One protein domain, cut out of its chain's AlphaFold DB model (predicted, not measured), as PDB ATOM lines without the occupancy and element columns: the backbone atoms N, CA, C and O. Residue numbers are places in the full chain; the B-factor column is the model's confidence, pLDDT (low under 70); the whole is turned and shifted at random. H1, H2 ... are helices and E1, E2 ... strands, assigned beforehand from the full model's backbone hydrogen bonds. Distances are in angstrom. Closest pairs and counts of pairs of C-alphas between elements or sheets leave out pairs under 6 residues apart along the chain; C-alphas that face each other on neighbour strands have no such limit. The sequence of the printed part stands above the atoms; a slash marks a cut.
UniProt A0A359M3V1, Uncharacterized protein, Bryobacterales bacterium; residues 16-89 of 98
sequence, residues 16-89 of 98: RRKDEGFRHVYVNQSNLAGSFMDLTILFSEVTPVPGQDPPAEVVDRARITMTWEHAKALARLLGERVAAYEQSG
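Overview. This is residues 16 to 89 of the 98 residues of an uncharacterized protein of Bryobacterales bacterium (UniProt A0A359M3V1). A long, narrow, twisted sheet of three strands makes the body, and one long helix, H1, starts at the sheet's end where E3 ends and slants away from it, its far part sticking out free, like an L. The hairpin E2 and E3 is most of the sheet's length, and E1 runs beside E3. The printed part has 74 residues with three named strands and one named helix, in the order E1, E2, E3, H1; the sheet runs E1 E3 E2 and is mixed, and the class is mixed, helices and strands. It is only just loose, close to extended, with a radius of gyration of the C-alphas of 16.8 A, and flat, spanning 51 by 39 by 19 A.

Along the chain. E3, residues 56 to 67, is 32.7 A long. E2, residues 38 to 48, is 32.3 A long. E1, residues 16 to 27, begins at C-alpha 16 (35.160, -3.591, -19.995) and bends by 95 degrees at residue 20. H1, residues 68 to 87, is 28.8 A long and ends at C-alpha 87 (8.851, 16.339, -34.376).

Arrangement. E3 is the inner strand. E2 is antiparallel to it at 163 degrees, with N 41 and O 64 2.8 A apart, within hydrogen-bond range. E1 is parallel to E3 at 7 degrees, with N 25 and O 63 at 2.9 A. H1 is on one face of the sheet, two layers, at a height over the sheet of 15.3 A; it lies over E3 and E2 and only just stands up, rising 42 degrees. The closest C-alphas of E2 and H1 are those of Asp 38 and Trp 68, 5.9 A apart. In H1 every O i to N i+4 pair is within hydrogen-bond range.

Size, cuts and confidence. The C-alphas farthest apart, of Ala 33 and Gly 51, are 51.5 A apart. Residues 75 to 89, of which 75 to 87 belong to H1, stand free. The printed part has no cut and no long link. Mean pLDDT of the printed part is 81.4; residues 27 to 36 are under 70.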
ATOM      1  N   ARG A  16      35.002  -4.908 -19.373       92.00
ATOM      2  CA  ARG A  16      35.160  -3.591 -19.995       92.00
ATOM      3  C   ARG A  16      36.533  -3.449 -20.625       92.00
ATOM      4  O   ARG A  16      37.542  -3.786 -20.004       92.00
ATOM      5  N   ARG A  17      36.589  -2.846 -21.809       92.31
ATOM      6  CA  ARG A  17      37.846  -2.399 -22.416       92.31
ATOM      7  C   ARG A  17      37.697  -1.030 -23.052       92.31
ATOM      8  O   ARG A  17      36.613  -0.623 -23.449       92.31
ATOM      9  N   LYS A  18      38.819  -0.329 -23.192       90.62
ATOM     10  CA  LYS A  18      38.889   0.885 -24.009       90.62
ATOM     11  C   LYS A  18      39.082   0.496 -25.462       90.62
ATOM     12  O   LYS A  18      39.837  -0.428 -25.765       90.62
ATOM     13  N   ASP A  19      38.408   1.209 -26.345       91.00
ATOM     14  CA  ASP A  19      38.641   1.086 -27.772       91.00
ATOM     15  C   ASP A  19      40.033   1.599 -28.176       91.00
ATOM     16  O   ASP A  19      40.605   2.458 -27.500       91.00
ATOM     17  N   GLU A  20      40.557   1.145 -29.319       87.88
ATOM     18  CA  GLU A  20      41.808   1.676 -29.889       87.88
ATOM     19  C   GLU A  20      41.696   3.184 -30.177       87.88
ATOM     20  O   GLU A  20      42.651   3.951 -30.025       87.88
ATOM     21  N   GLY A  21      40.489   3.631 -30.536       84.44
ATOM     22  CA  GLY A  21      40.149   5.028 -30.770       84.44
ATOM     23  C   GLY A  21      39.833   5.841 -29.516       84.44
ATOM     24  O   GLY A  21      39.492   7.014 -29.663       84.44
ATOM     25  N   PHE A  22      39.934   5.280 -28.302       84.56
ATOM     26  CA  PHE A  22      39.435   5.941 -27.094       84.56
ATOM     27  C   PHE A  22      40.020   7.349 -26.914       84.56
ATOM     28  O   PHE A  22      41.235   7.571 -26.994       84.56
ATOM     29  N   ARG A  23      39.140   8.324 -26.664       81.62
ATOM     30  CA  ARG A  23      39.515   9.714 -26.378       81.62
ATOM     31  C   ARG A  23      39.024  10.120 -24.998       81.62
ATOM     32  O   ARG A  23      37.845   9.983 -24.676       81.62
ATOM     33  N   HIS A  24      39.938  10.664 -24.204       79.50
ATOM     34  CA  HIS A  24      39.610  11.350 -22.964       79.50
ATOM     35  C   HIS A  24      39.743  12.851 -23.201       79.50
ATOM     36  O   HIS A  24      40.832  13.336 -23.503       79.50
ATOM     37  N   VAL A  25      38.628  13.566 -23.102       77.88
ATOM     38  CA  VAL A  25      38.567  15.009 -23.321       77.88
ATOM     39  C   VAL A  25      38.150  15.668 -22.014       77.88
ATOM     40  O   VAL A  25      37.092  15.374 -21.463       77.88
ATOM     41  N   TYR A  26      38.999  16.558 -21.514       73.00
ATOM     42  CA  TYR A  26      38.730  17.363 -20.331       73.00
ATOM     43  C   TYR A  26      38.518  18.808 -20.775       73.00
ATOM     44  O   TYR A  26      39.414  19.403 -21.373       73.00
ATOM     45  N   VAL A  27      37.335  19.364 -20.519       63.84
ATOM     46  CA  VAL A  27      37.002  20.750 -20.860       63.84
ATOM     47  C   VAL A  27      36.624  21.481 -19.584       63.84
ATOM     48  O   VAL A  27      35.467  21.484 -19.163       63.84
ATOM     49  N   ASN A  28      37.614  22.123 -18.975       57.75
ATOM     50  CA  ASN A  28      37.390  23.069 -17.895       57.75
ATOM     51  C   ASN A  28      37.879  24.442 -18.358       57.75
ATOM     52  O   ASN A  28      39.013  24.575 -18.824       57.75
ATOM     53  N   GLN A  29      37.004  25.447 -18.312       51.38
ATOM     54  CA  GLN A  29      37.419  26.813 -18.613       51.38
ATOM     55  C   GLN A  29      38.305  27.289 -17.461       51.38
ATOM     56  O   GLN A  29      37.881  27.290 -16.311       51.38
ATOM     57  N   SER A  30      39.527  27.719 -17.772       43.06
ATOM     58  CA  SER A  30      40.525  28.201 -16.807       43.06
ATOM     59  C   SER A  30      40.186  29.581 -16.224       43.06
ATOM     60  O   SER A  30      41.073  30.414 -16.055       43.06
ATOM     61  N   ASN A  31      38.919  29.859 -15.918       46.81
ATOM     62  CA  ASN A  31      38.623  30.896 -14.945       46.81
ATOM     63  C   ASN A  31      38.858  30.271 -13.574       46.81
ATOM     64  O   ASN A  31      38.203  29.299 -13.211       46.81
ATOM     65  N   LEU A  32      39.813  30.828 -12.827       44.09
ATOM     66  CA  LEU A  32      40.100  30.535 -11.419       44.09
ATOM     67  C   LEU A  32      38.921  30.986 -10.529       44.09
ATOM     68  O   LEU A  32      39.057  31.798  -9.624       44.09
ATOM     69  N   ALA A  33      37.724  30.496 -10.820       49.62
ATOM     70  CA  ALA A  33      36.616  30.449  -9.892       49.62
ATOM     71  C   ALA A  33      36.625  29.034  -9.313       49.62
ATOM     72  O   ALA A  33      36.825  28.072 -10.053       49.62
ATOM     73  N   GLY A  34      36.460  28.895  -7.998       46.66
ATOM     74  CA  GLY A  34      36.348  27.583  -7.361       46.66
ATOM     75  C   GLY A  34      35.141  26.832  -7.920       46.66
ATOM     76  O   GLY A  34      34.033  26.992  -7.420       46.66
ATOM     77  N   SER A  35      35.340  26.053  -8.982       55.16
ATOM     78  CA  SER A  35      34.358  25.101  -9.486       55.16
ATOM     79  C   SER A  35      34.369  23.919  -8.528       55.16
ATOM     80  O   SER A  35      35.353  23.187  -8.441       55.16
ATOM     81  N   PHE A  36      33.307  23.779  -7.740       60.62
ATOM     82  CA  PHE A  36      33.252  22.776  -6.680       60.62
ATOM     83  C   PHE A  36      32.885  21.370  -7.187       60.62
ATOM     84  O   PHE A  36      33.006  20.428  -6.406       60.62
ATOM     85  N   MET A  37      32.464  21.189  -8.452       71.12
ATOM     86  CA  MET A  37      32.113  19.869  -9.012       71.12
ATOM     87  C   MET A  37      32.316  19.777 -10.537       71.12
ATOM     88  O   MET A  37      31.748  20.562 -11.295       71.12
ATOM     89  N   ASP A  38      33.044  18.744 -10.975       78.00
ATOM     90  CA  ASP A  38      33.127  18.314 -12.377       78.00
ATOM     91  C   ASP A  38      32.215  17.092 -12.606       78.00
ATOM     92  O   ASP A  38      32.130  16.193 -11.766       78.00
ATOM     93  N   LEU A  39      31.559  17.026 -13.766       80.19
ATOM     94  CA  LEU A  39      30.776  15.876 -14.221       80.19
ATOM     95  C   LEU A  39      31.524  15.124 -15.321       80.19
ATOM     96  O   LEU A  39      32.081  15.731 -16.234       80.19
ATOM     97  N   THR A  40      31.505  13.791 -15.257       83.06
ATOM     98  CA  THR A  40      32.082  12.911 -16.284       83.06
ATOM     99  C   THR A  40      30.979  12.129 -16.992       83.06
ATOM    100  O   THR A  40      30.213  11.426 -16.340       83.06
ATOM    101  N   ILE A  41      30.946  12.194 -18.323       81.75
ATOM    102  CA  ILE A  41      30.097  11.367 -19.188       81.75
ATOM    103  C   ILE A  41      30.987  10.340 -19.896       81.75
ATOM    104  O   ILE A  41      31.989  10.704 -20.517       81.75
ATOM    105  N   LEU A  42      30.628   9.057 -19.801       85.69
ATOM    106  CA  LEU A  42      31.317   7.953 -20.469       85.69
ATOM    107  C   LEU A  42      30.415   7.367 -21.560       85.69
ATOM    108  O   LEU A  42      29.342   6.842 -21.274       85.69
ATOM    109  N   PHE A  43      30.871   7.434 -22.806       86.19
ATOM    110  CA  PHE A  43      30.214   6.825 -23.956       86.19
ATOM    111  C   PHE A  43      30.792   5.433 -24.165       86.19
ATOM    112  O   PHE A  43      31.991   5.292 -24.420       86.19
ATOM    113  N   SER A  44      29.936   4.422 -24.043       88.38
ATOM    114  CA  SER A  44      30.313   3.014 -24.166       88.38
ATOM    115  C   SER A  44      29.345   2.286 -25.087       88.38
ATOM    116  O   SER A  44      28.184   2.674 -25.204       88.38
ATOM    117  N   GLU A  45      29.821   1.220 -25.709       89.06
ATOM    118  CA  GLU A  45      29.044   0.342 -26.575       89.06
ATOM    119  C   GLU A  45      29.057  -1.075 -26.003       89.06
ATOM    120  O   GLU A  45      30.101  -1.540 -25.558       89.06
ATOM    121  N   VAL A  46      27.916  -1.762 -26.009       89.62
ATOM    122  CA  VAL A  46      27.858  -3.187 -25.660       89.62
ATOM    123  C   VAL A  46      28.060  -3.995 -26.937       89.62
ATOM    124  O   VAL A  46      27.247  -3.914 -27.856       89.62
ATOM    125  N   THR A  47      29.132  -4.779 -26.995       89.69
ATOM    126  CA  THR A  47      29.498  -5.582 -28.166       89.69
ATOM    127  C   THR A  47      29.357  -7.072 -27.841       89.69
ATOM    128  O   THR A  47      29.966  -7.539 -26.880       89.69
ATOM    129  N   PRO A  48      28.576  -7.851 -28.615       89.25
ATOM    130  CA  PRO A  48      28.514  -9.304 -28.456       89.25
ATOM    131  C   PRO A  48      29.860  -9.964 -28.777       89.25
ATOM    132  O   PRO A  48      30.468  -9.659 -29.804       89.25
ATOM    133  N   VAL A  49      30.292 -10.918 -27.948       89.56
ATOM    134  CA  VAL A  49      31.537 -11.679 -28.148       89.56
ATOM    135  C   VAL A  49      31.228 -13.180 -28.114       89.56
ATOM    136  O   VAL A  49      31.055 -13.756 -27.036       89.56
ATOM    137  N   PRO A  50      31.128 -13.847 -29.282       87.75
ATOM    138  CA  PRO A  50      30.852 -15.277 -29.340       87.75
ATOM    139  C   PRO A  50      31.946 -16.099 -28.646       87.75
ATOM    140  O   PRO A  50      33.129 -15.924 -28.925       87.75
ATOM    141  N   GLY A  51      31.549 -17.036 -27.782       86.56
ATOM    142  CA  GLY A  51      32.480 -17.939 -27.093       86.56
ATOM    143  C   GLY A  51      33.086 -17.390 -25.797       86.56
ATOM    144  O   GLY A  51      33.912 -18.070 -25.194       86.56
ATOM    145  N   GLN A  52      32.662 -16.204 -25.356       84.06
ATOM    146  CA  GLN A  52      32.972 -15.640 -24.041       84.06
ATOM    147  C   GLN A  52      31.790 -15.842 -23.076       84.06
ATOM    148  O   GLN A  52      30.643 -15.919 -23.516       84.06
ATOM    149  N   ASP A  53      32.059 -15.926 -21.769       85.50
ATOM    150  CA  ASP A  53      31.042 -15.882 -20.711       85.50
ATOM    151  C   ASP A  53      31.386 -14.740 -19.731       85.50
ATOM    152  O   ASP A  53      32.427 -14.822 -19.070       85.50
ATOM    153  N   PRO A  54      30.599 -13.647 -19.671       85.62
ATOM    154  CA  PRO A  54      29.379 -13.391 -20.444       85.62
ATOM    155  C   PRO A  54      29.661 -13.171 -21.948       85.62
ATOM    156  O   PRO A  54      30.740 -12.688 -22.304       85.62
ATOM    157  N   PRO A  55      28.703 -13.475 -22.851       89.31
ATOM    158  CA  PRO A  55      28.871 -13.409 -24.312       89.31
ATOM    159  C   PRO A  55      28.809 -11.974 -24.863       89.31
ATOM    160  O   PRO A  55      28.315 -11.730 -25.966       89.31
ATOM    161  N   ALA A  56      29.268 -11.005 -24.077       90.38
ATOM    162  CA  ALA A  56      29.318  -9.596 -24.419       90.38
ATOM    163  C   ALA A  56      30.421  -8.892 -23.622       90.38
ATOM    164  O   ALA A  56      30.807  -9.324 -22.535       90.38
ATOM    165  N   GLU A  57      30.890  -7.775 -24.157       91.94
ATOM    166  CA  GLU A  57      31.801  -6.847 -23.496       91.94
ATOM    167  C   GLU A  57      31.285  -5.412 -23.637       91.94
ATOM    168  O   GLU A  57      30.478  -5.107 -24.519       91.94
ATOM    169  N   VAL A  58      31.767  -4.516 -22.782       91.25
ATOM    170  CA  VAL A  58      31.543  -3.078 -22.916       91.25
ATOM    171  C   VAL A  58      32.810  -2.422 -23.448       91.25
ATOM    172  O   VAL A  58      33.878  -2.495 -22.837       91.25
ATOM    173  N   VAL A  59      32.684  -1.748 -24.582       91.81
ATOM    174  CA  VAL A  59      33.761  -1.013 -25.234       91.81
ATOM    175  C   VAL A  59      33.582   0.478 -24.970       91.81
ATOM    176  O   VAL A  59      32.673   1.120 -25.496       91.81
ATOM    177  N   ASP A  60      34.467   1.052 -24.161       90.75
ATOM    178  CA  ASP A  60      34.492   2.486 -23.891       90.75
ATOM    179  C   ASP A  60      35.041   3.227 -25.121       90.75
ATOM    180  O   ASP A  60      36.169   2.982 -25.559       90.75
ATOM    181  N   ARG A  61      34.263   4.170 -25.659       88.94
ATOM    182  CA  ARG A  61      34.603   4.951 -26.863       88.94
ATOM    183  C   ARG A  61      35.130   6.342 -26.524       88.94
ATOM    184  O   ARG A  61      36.124   6.789 -27.092       88.94
ATOM    185  N   ALA A  62      34.494   7.032 -25.581       84.00
ATOM    186  CA  ALA A  62      34.912   8.375 -25.191       84.00
ATOM    187  C   ALA A  62      34.561   8.691 -23.740       84.00
ATOM    188  O   ALA A  62      33.501   8.313 -23.250       84.00
ATOM    189  N   ARG A  63      35.431   9.453 -23.076       88.62
ATOM    190  CA  ARG A  63      35.180  10.022 -21.750       88.62
ATOM    191  C   ARG A  63      35.287  11.534 -21.834       88.62
ATOM    192  O   ARG A  63      36.322  12.045 -22.259       88.62
ATOM    193  N   ILE A  64      34.238  12.232 -21.417       83.88
ATOM    194  CA  ILE A  64      34.191  13.691 -21.419       83.88
ATOM    195  C   ILE A  64      33.967  14.175 -19.998       83.88
ATOM    196  O   ILE A  64      32.957  13.837 -19.387       83.88
ATOM    197  N   THR A  65      34.888  14.986 -19.495       86.25
ATOM    198  CA  THR A  65      34.750  15.636 -18.192       86.25
ATOM    199  C   THR A  65      34.593  17.135 -18.390       86.25
ATOM    200  O   THR A  65      35.364  17.750 -19.129       86.25
ATOM    201  N   MET A  66      33.582  17.713 -17.751       87.44
ATOM    202  CA  MET A  66      33.214  19.117 -17.902       87.44
ATOM    203  C   MET A  66      32.685  19.689 -16.589       87.44
ATOM    204  O   MET A  66      32.258  18.941 -15.709       87.44
ATOM    205  N   THR A  67      32.663  21.014 -16.474       87.56
ATOM    206  CA  THR A  67      32.036  21.673 -15.325       87.56
ATOM    207  C   THR A  67      30.525  21.452 -15.312       87.56
ATOM    208  O   THR A  67      29.900  21.143 -16.335       87.56
ATOM    209  N   TRP A  68      29.916  21.649 -14.148       84.62
ATOM    210  CA  TRP A  68      28.467  21.573 -13.974       84.62
ATOM    211  C   TRP A  68      27.683  22.486 -14.936       84.62
ATOM    212  O   TRP A  68      26.648  22.088 -15.475       84.62
ATOM    213  N   GLU A  69      28.176  23.697 -15.199       86.38
ATOM    214  CA  GLU A  69      27.556  24.655 -16.119       86.38
ATOM    215  C   GLU A  69      27.537  24.123 -17.555       86.38
ATOM    216  O   GLU A  69      26.502  24.174 -18.225       86.38
ATOM    217  N   HIS A  70      28.658  23.559 -18.014       86.62
ATOM    218  CA  HIS A  70      28.749  22.946 -19.337       86.62
ATOM    219  C   HIS A  70      27.850  21.715 -19.456       86.62
ATOM    220  O   HIS A  70      27.183  21.546 -20.477       86.62
ATOM    221  N   ALA A  71      27.753  20.900 -18.405       85.38
ATOM    222  CA  ALA A  71      26.858  19.751 -18.397       85.38
ATOM    223  C   ALA A  71      25.384  20.164 -18.510       85.38
ATOM    224  O   ALA A  71      24.631  19.566 -19.279       85.38
ATOM    225  N   LYS A  72      24.967  21.230 -17.810       87.69
ATOM    226  CA  LYS A  72      23.614  21.796 -17.943       87.69
ATOM    227  C   LYS A  72      23.336  22.303 -19.355       87.69
ATOM    228  O   LYS A  72      22.260  22.044 -19.896       87.69
ATOM    229  N   ALA A  73      24.291  23.016 -19.949       89.62
ATOM    230  CA  ALA A  73      24.165  23.508 -21.317       89.62
ATOM    231  C   ALA A  73      24.037  22.350 -22.321       89.62
ATOM    232  O   ALA A  73      23.157  22.377 -23.182       89.62
ATOM    233  N   LEU A  74      24.854  21.304 -22.162       86.88
ATOM    234  CA  LEU A  74      24.783  20.095 -22.978       86.88
ATOM    235  C   LEU A  74      23.430  19.392 -22.831       86.88
ATOM    236  O   LEU A  74      22.809  19.057 -23.836       86.88
ATOM    237  N   ALA A  75      22.944  19.204 -21.601       86.19
ATOM    238  CA  ALA A  75      21.662  18.552 -21.342       86.19
ATOM    239  C   ALA A  75      20.494  19.301 -22.002       86.19
ATOM    240  O   ALA A  75      19.643  18.684 -22.643       86.19
ATOM    241  N   ARG A  76      20.487  20.636 -21.903       90.75
ATOM    242  CA  ARG A  76      19.495  21.481 -22.577       90.75
ATOM    243  C   ARG A  76      19.549  21.307 -24.094       90.75
ATOM    244  O   ARG A  76      18.515  21.056 -24.707       90.75
ATOM    245  N   LEU A  77      20.741  21.404 -24.684       91.62
ATOM    246  CA  LEU A  77      20.921  21.269 -26.128       91.62
ATOM    247  C   LEU A  77      20.463  19.892 -26.623       91.62
ATOM    248  O   LEU A  77      19.760  19.806 -27.624       91.62
ATOM    249  N   LEU A  78      20.826  18.817 -25.920       86.75
ATOM    250  CA  LEU A  78      20.382  17.464 -26.260       86.75
ATOM    251  C   LEU A  78      18.858  17.343 -26.192       86.75
ATOM    252  O   LEU A  78      18.264  16.793 -27.113       86.75
ATOM    253  N   GLY A  79      18.221  17.902 -25.160       87.62
ATOM    254  CA  GLY A  79      16.762  17.918 -25.043       87.62
ATOM    255  C   GLY A  79      16.080  18.622 -26.219       87.62
ATOM    256  O   GLY A  79      15.154  18.072 -26.810       87.62
ATOM    257  N   GLU A  80      16.579  19.799 -26.608       92.19
ATOM    258  CA  GLU A  80      16.080  20.547 -27.771       92.19
ATOM    259  C   GLU A  80      16.249  19.745 -29.075       92.19
ATOM    260  O   GLU A  80      15.340  19.706 -29.906       92.19
ATOM    261  N   ARG A  81      17.388  19.061 -29.252       87.56
ATOM    262  CA  ARG A  81      17.657  18.240 -30.444       87.56
ATOM    263  C   ARG A  81      16.804  16.980 -30.503       87.56
ATOM    264  O   ARG A  81      16.317  16.658 -31.581       87.56
ATOM    265  N   VAL A  82      16.601  16.301 -29.375       85.44
ATOM    266  CA  VAL A  82      15.705  15.140 -29.292       85.44
ATOM    267  C   VAL A  82      14.278  15.562 -29.626       85.44
ATOM    268  O   VAL A  82      13.673  14.955 -30.499       85.44
ATOM    269  N   ALA A  83      13.774  16.647 -29.031       85.19
ATOM    270  CA  ALA A  83      12.429  17.143 -29.323       85.19
ATOM    271  C   ALA A  83      12.250  17.505 -30.809       85.19
ATOM    272  O   ALA A  83      11.250  17.139 -31.421       85.19
ATOM    273  N   ALA A  84      13.234  18.180 -31.413       86.75
ATOM    274  CA  ALA A  84      13.209  18.498 -32.840       86.75
ATOM    275  C   ALA A  84      13.245  17.238 -33.727       86.75
ATOM    276  O   ALA A  84      12.572  17.184 -34.754       86.75
ATOM    277  N   TYR A  85      14.015  16.222 -33.332       81.12
ATOM    278  CA  TYR A  85      14.074  14.944 -34.036       81.12
ATOM    279  C   TYR A  85      12.738  14.196 -33.949       81.12
ATOM    280  O   TYR A  85      12.217  13.750 -34.969       81.12
ATOM    281  N   GLU A  86      12.115  14.142 -32.773       82.62
ATOM    282  CA  GLU A  86      10.796  13.521 -32.590       82.62
ATOM    283  C   GLU A  86       9.707  14.221 -33.420       82.62
ATOM    284  O   GLU A  86       8.882  13.559 -34.049       82.62
ATOM    285  N   GLN A  87       9.754  15.554 -33.521       83.69
ATOM    286  CA  GLN A  87       8.851  16.339 -34.376       83.69
ATOM    287  C   GLN A  87       9.033  16.066 -35.878       83.69
ATOM    288  O   GLN A  87       8.108  16.300 -36.652       83.69
ATOM    289  N   SER A  88      10.191  15.549 -36.304       83.62
ATOM    290  CA  SER A  88      10.443  15.192 -37.708       83.62
ATOM    291  C   SER A  88       9.779  13.875 -38.147       83.62
ATOM    292  O   SER A  88       9.939  13.457 -39.293       83.62
ATOM    293  N   GLY A  89       9.014  13.227 -37.259       70.12
ATOM    294  CA  GLY A  89       8.297  11.977 -37.534       70.12
ATOM    295  C   GLY A  89       9.101  10.713 -37.218       70.12
ATOM    296  O   GLY A  89       8.639   9.609 -37.493       70.12
TER     297      GLY A  89